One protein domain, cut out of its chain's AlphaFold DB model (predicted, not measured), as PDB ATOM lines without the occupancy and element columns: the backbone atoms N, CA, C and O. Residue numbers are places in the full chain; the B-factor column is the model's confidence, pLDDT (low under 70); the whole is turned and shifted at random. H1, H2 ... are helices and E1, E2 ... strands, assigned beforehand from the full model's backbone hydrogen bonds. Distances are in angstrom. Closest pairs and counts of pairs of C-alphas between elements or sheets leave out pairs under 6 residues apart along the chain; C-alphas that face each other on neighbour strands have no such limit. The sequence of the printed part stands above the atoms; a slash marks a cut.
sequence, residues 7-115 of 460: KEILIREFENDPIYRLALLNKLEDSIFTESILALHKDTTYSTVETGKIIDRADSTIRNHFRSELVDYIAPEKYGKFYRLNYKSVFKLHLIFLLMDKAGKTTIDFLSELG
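This is residues 7 to 115 of the 460 residues of an uncharacterized protein of Bacillus endozanthoxylicus (UniProt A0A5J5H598). One long helix, H8, runs through the middle of a compact body, with eight shorter helices set round it and a small three-stranded sheet at its first end. The last strand, E3, leads straight into H8, while the turn of the hairpin E2 and E3 lies at the far end of the body from H2 and H3. The printed part has 109 residues, with nine named helices and three named strands in the order H1 H2 H3 H4 E1 H5 H6 H7 E2 E3 H8 H9, and its class is mostly helix. The sheet runs E1 E3 E2, antiparallel; the radius of gyration of the C-alphas is 12.9 A and the spans are 37 by 29 by 22 A.

Find C-alpha 7 at (221.632, 156.972, 199.980); from there H1 runs 10.6 A to residue 14. Next come H2, residues 18 to 25, 10.4 A long, and the short H3, residues 29 to 32, and H4, residues 35 to 38. Strand E1, residues 45 to 47, leads into H5, residues 48 to 54, 9.8 A. Read on through H6, residues 59 to 65, 10.4 A; H7, residues 71 to 74; E2, residues 77 to 79; and E3, residues 82 to 86, 13.5 A. At C-alpha 87, (226.364, 167.425, 199.472), H8 begins and runs 23.0 A to residue 103. H9, residues 107 to 113, 10.0 A, ends at C-alpha 113, (218.260, 169.945, 219.465).

Start at H8, the hub. Its residues 95 to 99 touch H2 at a steep tilt of 45 degrees, the same way, closest at the C-alphas of Ala 23 and Leu 99, 6.4 A. Its residues 94 to 98 touch H3, Ile 32 to Leu 95, C-alphas 6.9 A apart. Its residues 89 to 93 touch H7, Ile 74 to Ser 89, C-alphas 5.2 A apart. H2 and H9 only just touch, with 3 pairs of C-alphas within 8 A, the closest Pro 18 and Glu 113 at 6.3 A. H1 is close to H8 but not clearly touching, C-alphas of Leu 10 and Lys 88 7.8 A apart; so is H4, Ile 37 to Phe 91, 7.1 A. H5 is on the sheet at a height of 8.7 A, over E1, and touches H6 about perpendicular at 76 degrees, C-alphas of Val 49 and Asp 59 5.3 A apart. In the sheet, look for N 46 and O 85 at 2.8 A between E1 and E3, and N 77 and O 84 at 2.8 A in the hairpin E2 and E3. Every O i to N i+4 pair is within hydrogen-bond range in H1, H2, H5, H8 and H9, and 2 of 3 in H6; H3, H4 and H7 are too short for one.

Look for the two C-alphas farthest apart at Lys 27 and Gly 80, 39.0 A. The printed part has no cut and no long link; H4 to E1 is short and the others are tight. Its mean pLDDT is 91.2, and no printed residue is under 70.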
ATOM      1  N   LYS A   7     222.468 157.267 198.816       91.00
ATOM      2  CA  LYS A   7     221.632 156.972 199.980       91.00
ATOM      3  C   LYS A   7     222.441 156.388 201.139       91.00
ATOM      4  O   LYS A   7     222.293 156.836 202.274       91.00
ATOM      5  N   GLU A   8     223.309 155.418 200.868       90.62
ATOM      6  CA  GLU A   8     224.143 154.773 201.888       90.62
ATOM      7  C   GLU A   8     225.184 155.739 202.455       90.62
ATOM      8  O   GLU A   8     225.428 155.751 203.664       90.62
ATOM      9  N   ILE A   9     225.754 156.593 201.597       91.50
ATOM     10  CA  ILE A   9     226.692 157.646 202.005       91.50
ATOM     11  C   ILE A   9     226.014 158.610 202.984       91.50
ATOM     12  O   ILE A   9     226.563 158.887 204.051       91.50
ATOM     13  N   LEU A  10     224.814 159.093 202.648       93.12
ATOM     14  CA  LEU A  10     224.056 160.019 203.490       93.12
ATOM     15  C   LEU A  10     223.627 159.374 204.811       93.12
ATOM     16  O   LEU A  10     223.800 159.985 205.862       93.12
ATOM     17  N   ILE A  11     223.134 158.133 204.792       92.88
ATOM     18  CA  ILE A  11     222.765 157.420 206.026       92.88
ATOM     19  C   ILE A  11     223.982 157.282 206.942       92.88
ATOM     20  O   ILE A  11     223.899 157.630 208.117       92.88
ATOM     21  N   ARG A  12     225.124 156.832 206.411       92.56
ATOM     22  CA  ARG A  12     226.347 156.632 207.199       92.56
ATOM     23  C   ARG A  12     226.879 157.931 207.801       92.56
ATOM     24  O   ARG A  12     227.392 157.925 208.916       92.56
ATOM     25  N   GLU A  13     226.794 159.025 207.055       92.88
ATOM     26  CA  GLU A  13     227.282 160.330 207.498       92.88
ATOM     27  C   GLU A  13     226.367 160.957 208.565       92.88
ATOM     28  O   GLU A  13     226.861 161.601 209.489       92.88
ATOM     29  N   PHE A  14     225.049 160.745 208.472       95.12
ATOM     30  CA  PHE A  14     224.050 161.426 209.305       95.12
ATOM     31  C   PHE A  14     223.382 160.542 210.372       95.12
ATOM     32  O   PHE A  14     222.560 161.041 211.133       95.12
ATOM     33  N   GLU A  15     223.754 159.268 210.520       91.19
ATOM     34  CA  GLU A  15     223.169 158.337 211.511       91.19
ATOM     35  C   GLU A  15     223.179 158.884 212.958       91.19
ATOM     36  O   GLU A  15     222.283 158.621 213.771       91.19
ATOM     37  N   ASN A  16     224.192 159.691 213.284       89.94
ATOM     38  CA  ASN A  16     224.356 160.319 214.594       89.94
ATOM     39  C   ASN A  16     223.983 161.806 214.627       89.94
ATOM     40  O   ASN A  16     224.154 162.443 215.664       89.94
ATOM     41  N   ASP A  17     223.478 162.355 213.526       93.94
ATOM     42  CA  ASP A  17     223.085 163.755 213.450       93.94
ATOM     43  C   ASP A  17     221.756 163.985 214.210       93.94
ATOM     44  O   ASP A  17     220.773 163.276 213.955       93.94
ATOM     45  N   PRO A  18     221.698 164.949 215.152       91.38
ATOM     46  CA  PRO A  18     220.497 165.207 215.950       91.38
ATOM     47  C   PRO A  18     219.274 165.594 215.109       91.38
ATOM     48  O   PRO A  18     218.164 165.141 215.382       91.38
ATOM     49  N   ILE A  19     219.469 166.362 214.034       94.44
ATOM     50  CA  ILE A  19     218.386 166.822 213.157       94.44
ATOM     51  C   ILE A  19     217.902 165.682 212.258       94.44
ATOM     52  O   ILE A  19     216.699 165.528 212.046       94.44
ATOM     53  N   TYR A  20     218.811 164.831 211.779       94.75
ATOM     54  CA  TYR A  20     218.429 163.617 211.055       94.75
ATOM     55  C   TYR A  20     217.592 162.679 211.933       94.75
ATOM     56  O   TYR A  20     216.518 162.235 211.524       94.75
ATOM     57  N   ARG A  21     218.017 162.434 213.178       91.81
ATOM     58  CA  ARG A  21     217.236 161.644 214.144       91.81
ATOM     59  C   ARG A  21     215.883 162.276 214.436       91.81
ATOM     60  O   ARG A  21     214.886 161.560 214.502       91.81
ATOM     61  N   LEU A  22     215.826 163.601 214.551       91.00
ATOM     62  CA  LEU A  22     214.573 164.328 214.714       91.00
ATOM     63  C   LEU A  22     213.630 164.105 213.518       91.00
ATOM     64  O   LEU A  22     212.433 163.908 213.727       91.00
ATOM     65  N   ALA A  23     214.139 164.062 212.284       91.38
ATOM     66  CA  ALA A  23     213.341 163.728 211.099       91.38
ATOM     67  C   ALA A  23     212.779 162.296 211.151       91.38
ATOM     68  O   ALA A  23     211.596 162.099 210.864       91.38
ATOM     69  N   LEU A  24     213.576 161.321 211.599       91.12
ATOM     70  CA  LEU A  24     213.112 159.941 211.804       91.12
ATOM     71  C   LEU A  24     212.033 159.855 212.898       91.12
ATOM     72  O   LEU A  24     210.998 159.225 212.711       91.12
ATOM     73  N   LEU A  25     212.209 160.552 214.026       89.81
ATOM     74  CA  LEU A  25     211.217 160.575 215.112       89.81
ATOM     75  C   LEU A  25     209.861 161.148 214.673       89.81
ATOM     76  O   LEU A  25     208.822 160.761 215.212       89.81
ATOM     77  N   ASN A  26     209.862 162.043 213.682       92.06
ATOM     78  CA  ASN A  26     208.652 162.616 213.095       92.06
ATOM     79  C   ASN A  26     208.079 161.782 211.931       92.06
ATOM     80  O   ASN A  26     207.131 162.230 211.290       92.06
ATOM     81  N   LYS A  27     208.596 160.567 211.689       91.88
ATOM     82  CA  LYS A  27     208.141 159.634 210.643       91.88
ATOM     83  C   LYS A  27     208.239 160.207 209.223       91.88
ATOM     84  O   LYS A  27     207.294 160.127 208.436       91.88
ATOM     85  N   LEU A  28     209.355 160.873 208.922       91.12
ATOM     86  CA  LEU A  28     209.594 161.537 207.636       91.12
ATOM     87  C   LEU A  28     210.517 160.742 206.701       91.12
ATOM     88  O   LEU A  28     210.995 161.299 205.714       91.12
ATOM     89  N   GLU A  29     210.751 159.457 206.971       87.19
ATOM     90  CA  GLU A  29     211.704 158.593 206.259       87.19
ATOM     91  C   GLU A  29     211.505 158.621 204.740       87.19
ATOM     92  O   GLU A  29     212.467 158.788 203.987       87.19
ATOM     93  N   ASP A  30     210.246 158.556 204.300       86.00
ATOM     94  CA  ASP A  30     209.866 158.539 202.884       86.00
ATOM     95  C   ASP A  30     210.130 159.873 202.169       86.00
ATOM     96  O   ASP A  30     210.133 159.945 200.944       86.00
ATOM     97  N   SER A  31     210.337 160.958 202.921       89.12
ATOM     98  CA  SER A  31     210.541 162.310 202.383       89.12
ATOM     99  C   SER A  31     211.971 162.828 202.534       89.12
ATOM    100  O   SER A  31     212.306 163.873 201.973       89.12
ATOM    101  N   ILE A  32     212.822 162.121 203.280       92.69
ATOM    102  CA  ILE A  32     214.228 162.497 203.461       92.69
ATOM    103  C   ILE A  32     215.023 162.262 202.169       92.69
ATOM    104  O   ILE A  32     215.837 163.100 201.789       92.69
ATOM    105  N   PHE A  33     214.765 161.158 201.466       93.12
ATOM    106  CA  PHE A  33     215.522 160.751 200.279       93.12
ATOM    107  C   PHE A  33     214.726 160.992 198.994       93.12
ATOM    108  O   PHE A  33     214.137 160.072 198.434       93.12
ATOM    109  N   THR A  34     214.702 162.239 198.529       92.12
ATOM    110  CA  THR A  34     214.112 162.584 197.228       92.12
ATOM    111  C   THR A  34     215.062 162.242 196.079       92.12
ATOM    112  O   THR A  34     216.277 162.174 196.273       92.12
ATOM    113  N   GLU A  35     214.534 162.077 194.862       89.81
ATOM    114  CA  GLU A  35     215.356 161.813 193.668       89.81
ATOM    115  C   GLU A  35     216.445 162.882 193.472       89.81
ATOM    116  O   GLU A  35     217.599 162.551 193.214       89.81
ATOM    117  N   SER A  36     216.114 164.157 193.698       92.06
ATOM    118  CA  SER A  36     217.061 165.274 193.610       92.06
ATOM    119  C   SER A  36     218.188 165.202 194.646       92.06
ATOM    120  O   SER A  36     219.318 165.580 194.346       92.06
ATOM    121  N   ILE A  37     217.903 164.710 195.856       94.38
ATOM    122  CA  ILE A  37     218.911 164.506 196.908       94.38
ATOM    123  C   ILE A  37     219.805 163.308 196.586       94.38
ATOM    124  O   ILE A  37     221.016 163.368 196.789       94.38
ATOM    125  N   LEU A  38     219.229 162.233 196.047       92.50
ATOM    126  CA  LEU A  38     219.985 161.049 195.640       92.50
ATOM    127  C   LEU A  38     220.862 161.306 194.405       92.50
ATOM    128  O   LEU A  38     221.886 160.651 194.244       92.50
ATOM    129  N   ALA A  39     220.511 162.294 193.580       92.50
ATOM    130  CA  ALA A  39     221.299 162.736 192.430       92.50
ATOM    131  C   ALA A  39     222.496 163.646 192.788       92.50
ATOM    132  O   ALA A  39     223.218 164.094 191.892       92.50
ATOM    133  N   LEU A  40     222.713 163.955 194.072       92.56
ATOM    134  CA  LEU A  40     223.885 164.712 194.514       92.56
ATOM    135  C   LEU A  40     225.182 163.954 194.216       92.56
ATOM    136  O   LEU A  40     225.216 162.730 194.176       92.56
ATOM    137  N   HIS A  41     226.279 164.690 194.056       92.38
ATOM    138  CA  HIS A  41     227.604 164.120 193.849       92.38
ATOM    139  C   HIS A  41     228.543 164.542 194.982       92.38
ATOM    140  O   HIS A  41     228.651 165.723 195.320       92.38
ATOM    141  N   LYS A  42     229.243 163.568 195.575       91.00
ATOM    142  CA  LYS A  42     230.032 163.755 196.807       91.00
ATOM    143  C   LYS A  42     231.189 164.754 196.664       91.00
ATOM    144  O   LYS A  42     231.531 165.436 197.625       91.00
ATOM    145  N   ASP A  43     231.762 164.842 195.463       89.69
ATOM    146  CA  ASP A  43     232.939 165.669 195.160       89.69
ATOM    147  C   ASP A  43     232.565 167.029 194.539       89.69
ATOM    148  O   ASP A  43     233.433 167.788 194.109       89.69
ATOM    149  N   THR A  44     231.269 167.342 194.453       92.12
ATOM    150  CA  THR A  44     230.763 168.561 193.812       92.12
ATOM    151  C   THR A  44     230.281 169.564 194.853       92.12
ATOM    152  O   THR A  44     229.673 169.204 195.863       92.12
ATOM    153  N   THR A  45     230.539 170.847 194.593       94.56
ATOM    154  CA  THR A  45     229.967 171.953 195.362       94.56
ATOM    155  C   THR A  45     228.943 172.710 194.528       94.56
ATOM    156  O   THR A  45     229.118 172.942 193.332       94.56
ATOM    157  N   TYR A  46     227.866 173.117 195.183       95.94
ATOM    158  CA  TYR A  46     226.692 173.729 194.586       95.94
ATOM    159  C   TYR A  46     226.585 175.184 195.037       95.94
ATOM    160  O   TYR A  46     226.898 175.538 196.174       95.94
ATOM    161  N   SER A  47     226.167 176.068 194.140       95.94
ATOM    162  CA  SER A  47     225.729 177.415 194.511       95.94
ATOM    163  C   SER A  47     224.413 177.366 195.293       95.94
ATOM    164  O   SER A  47     223.697 176.365 195.288       95.94
ATOM    165  N   THR A  48     224.045 178.477 195.929       92.81
ATOM    166  CA  THR A  48     222.739 178.617 196.591       92.81
ATOM    167  C   THR A  48     221.567 178.516 195.613       92.81
ATOM    168  O   THR A  48     220.521 177.985 195.970       92.81
ATOM    169  N   VAL A  49     221.760 178.948 194.362       94.44
ATOM    170  CA  VAL A  49     220.764 178.830 193.286       94.44
ATOM    171  C   VAL A  49     220.569 177.372 192.868       94.44
ATOM    172  O   VAL A  49     219.437 176.920 192.732       94.44
ATOM    173  N   GLU A  50     221.657 176.622 192.682       94.56
ATOM    174  CA  GLU A  50     221.598 175.188 192.357       94.56
ATOM    175  C   GLU A  50     221.018 174.383 193.520       94.56
ATOM    176  O   GLU A  50     220.126 173.566 193.314       94.56
ATOM    177  N   THR A  51     221.449 174.686 194.746       95.19
ATOM    178  CA  THR A  51     220.902 174.090 195.971       95.19
ATOM    179  C   THR A  51     219.397 174.318 196.061       95.19
ATOM    180  O   THR A  51     218.658 173.381 196.334       95.19
ATOM    181  N   GLY A  52     218.935 175.535 195.758       93.88
ATOM    182  CA  GLY A  52     217.515 175.871 195.724       93.88
ATOM    183  C   GLY A  52     216.703 175.020 194.756       93.88
ATOM    184  O   GLY A  52     215.604 174.602 195.092       93.88
ATOM    185  N   LYS A  53     217.262 174.673 193.592       95.12
ATOM    186  CA  LYS A  53     216.607 173.748 192.654       95.12
ATOM    187  C   LYS A  53     216.565 172.312 193.182       95.12
ATOM    188  O   LYS A  53     215.597 171.608 192.928       95.12
ATOM    189  N   ILE A  54     217.602 171.880 193.901       94.00
ATOM    190  CA  ILE A  54     217.712 170.513 194.432       94.00
ATOM    191  C   ILE A  54     216.701 170.269 195.560       94.00
ATOM    192  O   ILE A  54     216.094 169.202 195.608       94.00
ATOM    193  N   ILE A  55     216.510 171.252 196.444       94.25
ATOM    194  CA  ILE A  55     215.644 171.129 197.633       94.25
ATOM    195  C   ILE A  55     214.305 171.868 197.498       94.25
ATOM    196  O   ILE A  55     213.583 172.009 198.481       94.25
ATOM    197  N   ASP A  56     213.993 172.366 196.300       92.62
ATOM    198  CA  ASP A  56     212.788 173.139 195.977       92.62
ATOM    199  C   ASP A  56     212.567 174.363 196.892       92.62
ATOM    200  O   ASP A  56     211.549 174.533 197.573       92.62
ATOM    201  N   ARG A  57     213.587 175.227 196.964       92.75
ATOM    202  CA  ARG A  57     213.589 176.456 197.767       92.75
ATOM    203  C   ARG A  57     214.165 177.642 197.016       92.75
ATOM    204  O   ARG A  57     215.138 177.537 196.274       92.75
ATOM    205  N   ALA A  58     213.605 178.819 197.280       91.62
ATOM    206  CA  ALA A  58     214.150 180.062 196.759       91.62
ATOM    207  C   ALA A  58     215.540 180.359 197.353       91.62
ATOM    208  O   ALA A  58     215.792 180.179 198.547       91.62
ATOM    209  N   ASP A  59     216.425 180.903 196.517       90.06
ATOM    210  CA  ASP A  59     217.781 181.335 196.887       90.06
ATOM    211  C   ASP A  59     217.777 182.322 198.076       90.06
ATOM    212  O   ASP A  59     218.610 182.242 198.979       90.06
ATOM    213  N   SER A  60     216.797 183.230 198.135       89.19
ATOM    214  CA  SER A  60     216.605 184.148 199.268       89.19
ATOM    215  C   SER A  60     216.357 183.415 200.590       89.19
ATOM    216  O   SER A  60     216.958 183.777 201.603       89.19
ATOM    217  N   THR A  61     215.531 182.368 200.581       88.50
ATOM    218  CA  THR A  61     215.187 181.571 201.766       88.50
ATOM    219  C   THR A  61     216.402 180.820 202.304       88.50
ATOM    220  O   THR A  61     216.645 180.821 203.512       88.50
ATOM    221  N   ILE A  62     217.217 180.244 201.417       91.00
ATOM    222  CA  ILE A  62     218.473 179.581 201.793       91.00
ATOM    223  C   ILE A  62     219.442 180.594 202.412       91.00
ATOM    224  O   ILE A  62     219.976 180.369 203.498       91.00
ATOM    225  N   ARG A  63     219.623 181.757 201.775       87.50
ATOM    226  CA  ARG A  63     220.526 182.803 202.286       87.50
ATOM    227  C   ARG A  63     220.094 183.384 203.630       87.50
ATOM    228  O   ARG A  63     220.960 183.803 204.392       87.50
ATOM    229  N   ASN A  64     218.798 183.413 203.937       87.75
ATOM    230  CA  ASN A  64     218.323 183.854 205.250       87.75
ATOM    231  C   ASN A  64     218.802 182.933 206.377       87.75
ATOM    232  O   ASN A  64     219.189 183.430 207.431       87.75
ATOM    233  N   HIS A  65     218.892 181.625 206.137       85.00
ATOM    234  CA  HIS A  65     219.403 180.683 207.135       85.00
ATOM    235  C   HIS A  65     220.908 180.852 207.383       85.00
ATOM    236  O   HIS A  65     221.373 180.613 208.493       85.00
ATOM    237  N   PHE A  66     221.662 181.386 206.416       86.81
ATOM    238  CA  PHE A  66     223.075 181.744 206.618       86.81
ATOM    239  C   PHE A  66     223.282 183.008 207.459       86.81
ATOM    240  O   PHE A  66     224.412 183.319 207.825       86.81
ATOM    241  N   ARG A  67     222.215 183.769 207.722       82.81
ATOM    242  CA  ARG A  67     222.235 184.920 208.638       82.81
ATOM    243  C   ARG A  67     221.791 184.545 210.053       82.81
ATOM    244  O   ARG A  67     221.827 185.400 210.929       82.81
ATOM    245  N   SER A  68     221.347 183.306 210.250       82.81
ATOM    246  CA  SER A  68     220.916 182.774 211.542       82.81
ATOM    247  C   SER A  68     222.028 181.963 212.203       82.81
ATOM    248  O   SER A  68     222.991 181.571 211.545       82.81
ATOM    249  N   GLU A  69     221.846 181.634 213.479       83.50
ATOM    250  CA  GLU A  69     222.743 180.757 214.248       83.50
ATOM    251  C   GLU A  69     222.825 179.323 213.672       83.50
ATOM    252  O   GLU A  69     223.743 178.574 213.986       83.50
ATOM    253  N   LEU A  70     221.934 178.945 212.741       87.00
ATOM    254  CA  LEU A  70     222.013 177.663 212.027       87.00
ATOM    255  C   LEU A  70     223.136 177.604 210.983       87.00
ATOM    256  O   LEU A  70     223.419 176.521 210.465       87.00
ATOM    257  N   VAL A  71     223.779 178.731 210.653       90.56
ATOM    258  CA  VAL A  71     224.880 178.759 209.676       90.56
ATOM    259  C   VAL A  71     226.026 177.829 210.080       90.56
ATOM    260  O   VAL A  71     226.592 177.162 209.213       90.56
ATOM    261  N   ASP A  72     226.297 177.713 211.380       88.25
ATOM    262  CA  ASP A  72     227.365 176.868 211.918       88.25
ATOM    263  C   ASP A  72     227.046 175.379 211.754       88.25
ATOM    264  O   ASP A  72     227.924 174.573 211.448       88.25
ATOM    265  N   TYR A  73     225.768 175.012 211.866       92.62
ATOM    266  CA  TYR A  73     225.319 173.651 211.601       92.62
ATOM    267  C   TYR A  73     225.344 173.322 210.105       92.62
ATOM    268  O   TYR A  73     225.878 172.280 209.711       92.62
ATOM    269  N   ILE A  74     224.801 174.210 209.264       92.94
ATOM    270  CA  ILE A  74     224.733 174.030 207.804       92.94
ATOM    271  C   ILE A  74     226.143 173.994 207.189       92.94
ATOM    272  O   ILE A  74     226.378 173.273 206.214       92.94
ATOM    273  N   ALA A  75     227.082 174.735 207.783       92.81
ATOM    274  CA  ALA A  75     228.492 174.808 207.415       92.81
ATOM    275  C   ALA A  75     228.735 175.065 205.909       92.81
ATOM    276  O   ALA A  75     229.394 174.258 205.251       92.81
ATOM    277  N   PRO A  76     228.195 176.154 205.323       93.06
ATOM    278  CA  PRO A  76     228.470 176.493 203.932       93.06
ATOM    279  C   PRO A  76     229.918 176.983 203.755       93.06
ATOM    280  O   PRO A  76     230.450 177.741 204.567       93.06
ATOM    281  N   GLU A  77     230.551 176.622 202.643       92.19
ATOM    282  CA  GLU A  77     231.911 177.043 202.307       92.19
ATOM    283  C   GLU A  77     231.902 178.441 201.681       92.19
ATOM    284  O   GLU A  77     231.224 178.708 200.684       92.19
ATOM    285  N   LYS A  78     232.668 179.373 202.252       89.19
ATOM    286  CA  LYS A  78     232.718 180.754 201.764       89.19
ATOM    287  C   LYS A  78     233.801 180.924 200.699       89.19
ATOM    288  O   LYS A  78     234.990 180.942 201.005       89.19
ATOM    289  N   TYR A  79     233.383 181.149 199.456       85.31
ATOM    290  CA  TYR A  79     234.257 181.485 198.331       85.31
ATOM    291  C   TYR A  79     234.084 182.964 197.964       85.31
ATOM    292  O   TYR A  79     233.233 183.357 197.160       85.31
ATOM    293  N   GLY A  80     234.895 183.817 198.596       86.00
ATOM    294  CA  GLY A  80     234.834 185.267 198.415       86.00
ATOM    295  C   GLY A  80     233.520 185.861 198.937       86.00
ATOM    296  O   GLY A  80     233.256 185.837 200.139       86.00
ATOM    297  N   LYS A  81     232.707 186.423 198.031       84.19
ATOM    298  CA  LYS A  81     231.380 186.993 198.346       84.19
ATOM    299  C   LYS A  81     230.241 185.967 198.289       84.19
ATOM    300  O   LYS A  81     229.117 186.310 198.643       84.19
ATOM    301  N   PHE A  82     230.514 184.744 197.837       87.25
ATOM    302  CA  PHE A  82     229.497 183.725 197.583       87.25
ATOM    303  C   PHE A  82     229.673 182.518 198.507       87.25
ATOM    304  O   PHE A  82     230.786 182.194 198.916       87.25
ATOM    305  N   TYR A  83     228.563 181.844 198.803       92.44
ATOM    306  CA  TYR A  83     228.557 180.569 199.515       92.44
ATOM    307  C   TYR A  83     228.474 179.408 198.522       92.44
ATOM    308  O   TYR A  83     227.750 179.478 197.524       92.44
ATOM    309  N   ARG A  84     229.219 178.345 198.813       94.31
ATOM    310  CA  ARG A  84     229.195 177.053 198.130       94.31
ATOM    311  C   ARG A  84     228.813 175.977 199.135       94.31
ATOM    312  O   ARG A  84     229.184 176.050 200.301       94.31
ATOM    313  N   LEU A  85     228.034 175.004 198.693       96.38
ATOM    314  CA  LEU A  85     227.498 173.945 199.533       96.38
ATOM    315  C   LEU A  85     227.933 172.605 198.969       96.38
ATOM    316  O   LEU A  85     227.667 172.315 197.810       96.38
ATOM    317  N   ASN A  86     228.600 171.788 199.772       96.44
ATOM    318  CA  ASN A  86     228.815 170.388 199.420       96.44
ATOM    319  C   ASN A  86     227.534 169.575 199.692       96.44
ATOM    320  O   ASN A  86     226.568 170.081 200.272       96.44
ATOM    321  N   TYR A  87     227.528 168.302 199.298       96.06
ATOM    322  CA  TYR A  87     226.364 167.425 199.472       96.06
ATOM    323  C   TYR A  87     225.874 167.335 200.933       96.06
ATOM    324  O   TYR A  87     224.670 167.232 201.159       96.06
ATOM    325  N   LYS A  88     226.771 167.446 201.928       97.06
ATOM    326  CA  LYS A  88     226.404 167.434 203.355       97.06
ATOM    327  C   LYS A  88     225.618 168.687 203.722       97.06
ATOM    328  O   LYS A  88     224.564 168.587 204.338       97.06
ATOM    329  N   SER A  89     226.097 169.863 203.320       96.75
ATOM    330  CA  SER A  89     225.412 171.134 203.579       96.75
ATOM    331  C   SER A  89     224.054 171.210 202.874       96.75
ATOM    332  O   SER A  89     223.091 171.707 203.456       96.75
ATOM    333  N   VAL A  90     223.955 170.681 201.647       96.75
ATOM    334  CA  VAL A  90     222.676 170.580 200.920       96.75
ATOM    335  C   VAL A  90     221.703 169.658 201.658       96.75
ATOM    336  O   VAL A  90     220.550 170.030 201.868       96.75
ATOM    337  N   PHE A  91     222.167 168.493 202.116       97.06
ATOM    338  CA  PHE A  91     221.330 167.548 202.855       97.06
ATOM    339  C   PHE A  91     220.870 168.097 204.215       97.06
ATOM    340  O   PHE A  91     219.707 167.951 204.576       97.06
ATOM    341  N   LYS A  92     221.733 168.818 204.941       96.44
ATOM    342  CA  LYS A  92     221.356 169.512 206.185       96.44
ATOM    343  C   LYS A  92     220.255 170.546 205.970       96.44
ATOM    344  O   LYS A  92     219.304 170.597 206.744       96.44
ATOM    345  N   LEU A  93     220.359 171.350 204.908       96.00
ATOM    346  CA  LEU A  93     219.302 172.295 204.539       96.00
ATOM    347  C   LEU A  93     217.998 171.577 204.192       96.00
ATOM    348  O   LEU A  93     216.937 172.015 204.629       96.00
ATOM    349  N   HIS A  94     218.079 170.470 203.450       96.25
ATOM    350  CA  HIS A  94     216.917 169.640 203.135       96.25
ATOM    351  C   HIS A  94     216.207 169.154 204.401       96.25
ATOM    352  O   HIS A  94     215.000 169.331 204.519       96.25
ATOM    353  N   LEU A  95     216.947 168.628 205.383       95.56
ATOM    354  CA  LEU A  95     216.377 168.173 206.656       95.56
ATOM    355  C   LEU A  95     215.700 169.305 207.439       95.56
ATOM    356  O   LEU A  95     214.590 169.117 207.936       95.56
ATOM    357  N   ILE A  96     216.338 170.479 207.517       94.56
ATOM    358  CA  ILE A  96     215.769 171.663 208.177       94.56
ATOM    359  C   ILE A  96     214.435 172.027 207.526       94.56
ATOM    360  O   ILE A  96     213.412 172.073 208.205       94.56
ATOM    361  N   PHE A  97     214.416 172.230 206.206       95.06
ATOM    362  CA  PHE A  97     213.193 172.626 205.508       95.06
ATOM    363  C   PHE A  97     212.111 171.550 205.561       95.06
ATOM    364  O   PHE A  97     210.939 171.874 205.721       95.06
ATOM    365  N   LEU A  98     212.491 170.275 205.485       94.38
ATOM    366  CA  LEU A  98     211.554 169.167 205.599       94.38
ATOM    367  C   LEU A  98     210.856 169.157 206.967       94.38
ATOM    368  O   LEU A  98     209.641 168.968 207.042       94.38
ATOM    369  N   LEU A  99     211.609 169.383 208.045       92.62
ATOM    370  CA  LEU A  99     211.081 169.446 209.409       92.62
ATOM    371  C   LEU A  99     210.249 170.709 209.666       92.62
ATOM    372  O   LEU A  99     209.255 170.636 210.390       92.62
ATOM    373  N   MET A 100     210.612 171.845 209.066       92.00
ATOM    374  CA  MET A 100     209.800 173.066 209.136       92.00
ATOM    375  C   MET A 100     208.438 172.858 208.474       92.00
ATOM    376  O   MET A 100     207.405 173.124 209.083       92.00
ATOM    377  N   ASP A 101     208.432 172.319 207.258       91.31
ATOM    378  CA  ASP A 101     207.219 172.163 206.460       91.31
ATOM    379  C   ASP A 101     206.298 171.064 206.987       91.31
ATOM    380  O   ASP A 101     205.087 171.258 207.098       91.31
ATOM    381  N   LYS A 102     206.856 169.880 207.272       89.31
ATOM    382  CA  LYS A 102     206.052 168.682 207.557       89.31
ATOM    383  C   LYS A 102     205.852 168.419 209.043       89.31
ATOM    384  O   LYS A 102     204.863 167.791 209.406       89.31
ATOM    385  N   ALA A 103     206.768 168.884 209.892       85.50
ATOM    386  CA  ALA A 103     206.698 168.693 211.341       85.50
ATOM    387  C   ALA A 103     206.486 170.004 212.122       85.50
ATOM    388  O   ALA A 103     206.422 169.968 213.351       85.50
ATOM    389  N   GLY A 104     206.372 171.152 211.436       87.81
ATOM    390  CA  GLY A 104     206.126 172.453 212.063       87.81
ATOM    391  C   GLY A 104     207.246 172.910 213.000       87.81
ATOM    392  O   GLY A 104     206.988 173.687 213.917       87.81
ATOM    393  N   LYS A 105     208.470 172.396 212.822       89.62
ATOM    394  CA  LYS A 105     209.617 172.761 213.660       89.62
ATOM    395  C   LYS A 105     210.102 174.165 213.328       89.62
ATOM    396  O   LYS A 105     210.124 174.575 212.172       89.62
ATOM    397  N   THR A 106     210.502 174.899 214.350       89.56
ATOM    398  CA  THR A 106     211.020 176.262 214.231       89.56
ATOM    399  C   THR A 106     212.539 176.279 214.359       89.56
ATOM    400  O   THR A 106     213.158 175.331 214.840       89.56
ATOM    401  N   THR A 107     213.161 177.400 213.989       84.81
ATOM    402  CA  THR A 107     214.598 177.639 214.195       84.81
ATOM    403  C   THR A 107     215.030 177.396 215.644       84.81
ATOM    404  O   THR A 107     216.102 176.848 215.873       84.81
ATOM    405  N   ILE A 108     214.181 177.744 216.616       84.62
ATOM    406  CA  ILE A 108     214.451 177.551 218.048       84.62
ATOM    407  C   ILE A 108     214.507 176.058 218.396       84.62
ATOM    408  O   ILE A 108     215.389 175.642 219.144       84.62
ATOM    409  N   ASP A 109     213.616 175.245 217.820       86.00
ATOM    410  CA  ASP A 109     213.609 173.795 218.043       86.00
ATOM    411  C   ASP A 109     214.900 173.146 217.530       86.00
ATOM    412  O   ASP A 109     215.473 172.288 218.197       86.00
ATOM    413  N   PHE A 110     215.396 173.586 216.368       89.69
ATOM    414  CA  PHE A 110     216.655 173.082 215.816       89.69
ATOM    415  C   PHE A 110     217.859 173.494 216.661       89.69
ATOM    416  O   PHE A 110     218.725 172.665 216.918       89.69
ATOM    417  N   LEU A 111     217.910 174.747 217.121       86.06
ATOM    418  CA  LEU A 111     218.983 175.218 218.002       86.06
ATOM    419  C   LEU A 111     218.991 174.442 219.325       86.06
ATOM    420  O   LEU A 111     220.047 173.978 219.749       86.06
ATOM    421  N   SER A 112     217.813 174.201 219.912       86.25
ATOM    422  CA  SER A 112     217.669 173.383 221.118       86.25
ATOM    423  C   SER A 112     218.163 171.947 220.909       86.25
ATOM    424  O   SER A 112     218.857 171.416 221.772       86.25
ATOM    425  N   GLU A 113     217.829 171.317 219.780       86.69
ATOM    426  CA  GLU A 113     218.260 169.945 219.465       86.69
ATOM    427  C   GLU A 113     219.771 169.860 219.183       86.69
ATOM    428  O   GLU A 113     220.421 168.858 219.476       86.69
ATOM    429  N   LEU A 114     220.353 170.939 218.656       86.56
ATOM    430  CA  LEU A 114     221.791 171.079 218.426       86.56
ATOM    431  C   LEU A 114     222.573 171.483 219.687       86.56
ATOM    432  O   LEU A 114     223.803 171.541 219.641       86.56
ATOM    433  N   GLY A 115     221.889 171.752 220.805       78.62
ATOM    434  CA  GLY A 115     222.506 172.204 222.054       78.62
ATOM    435  C   GLY A 115     223.046 173.637 221.998       78.62
ATOM    436  O   GLY A 115     223.956 173.975 222.753       78.62
TER     437      GLY A 115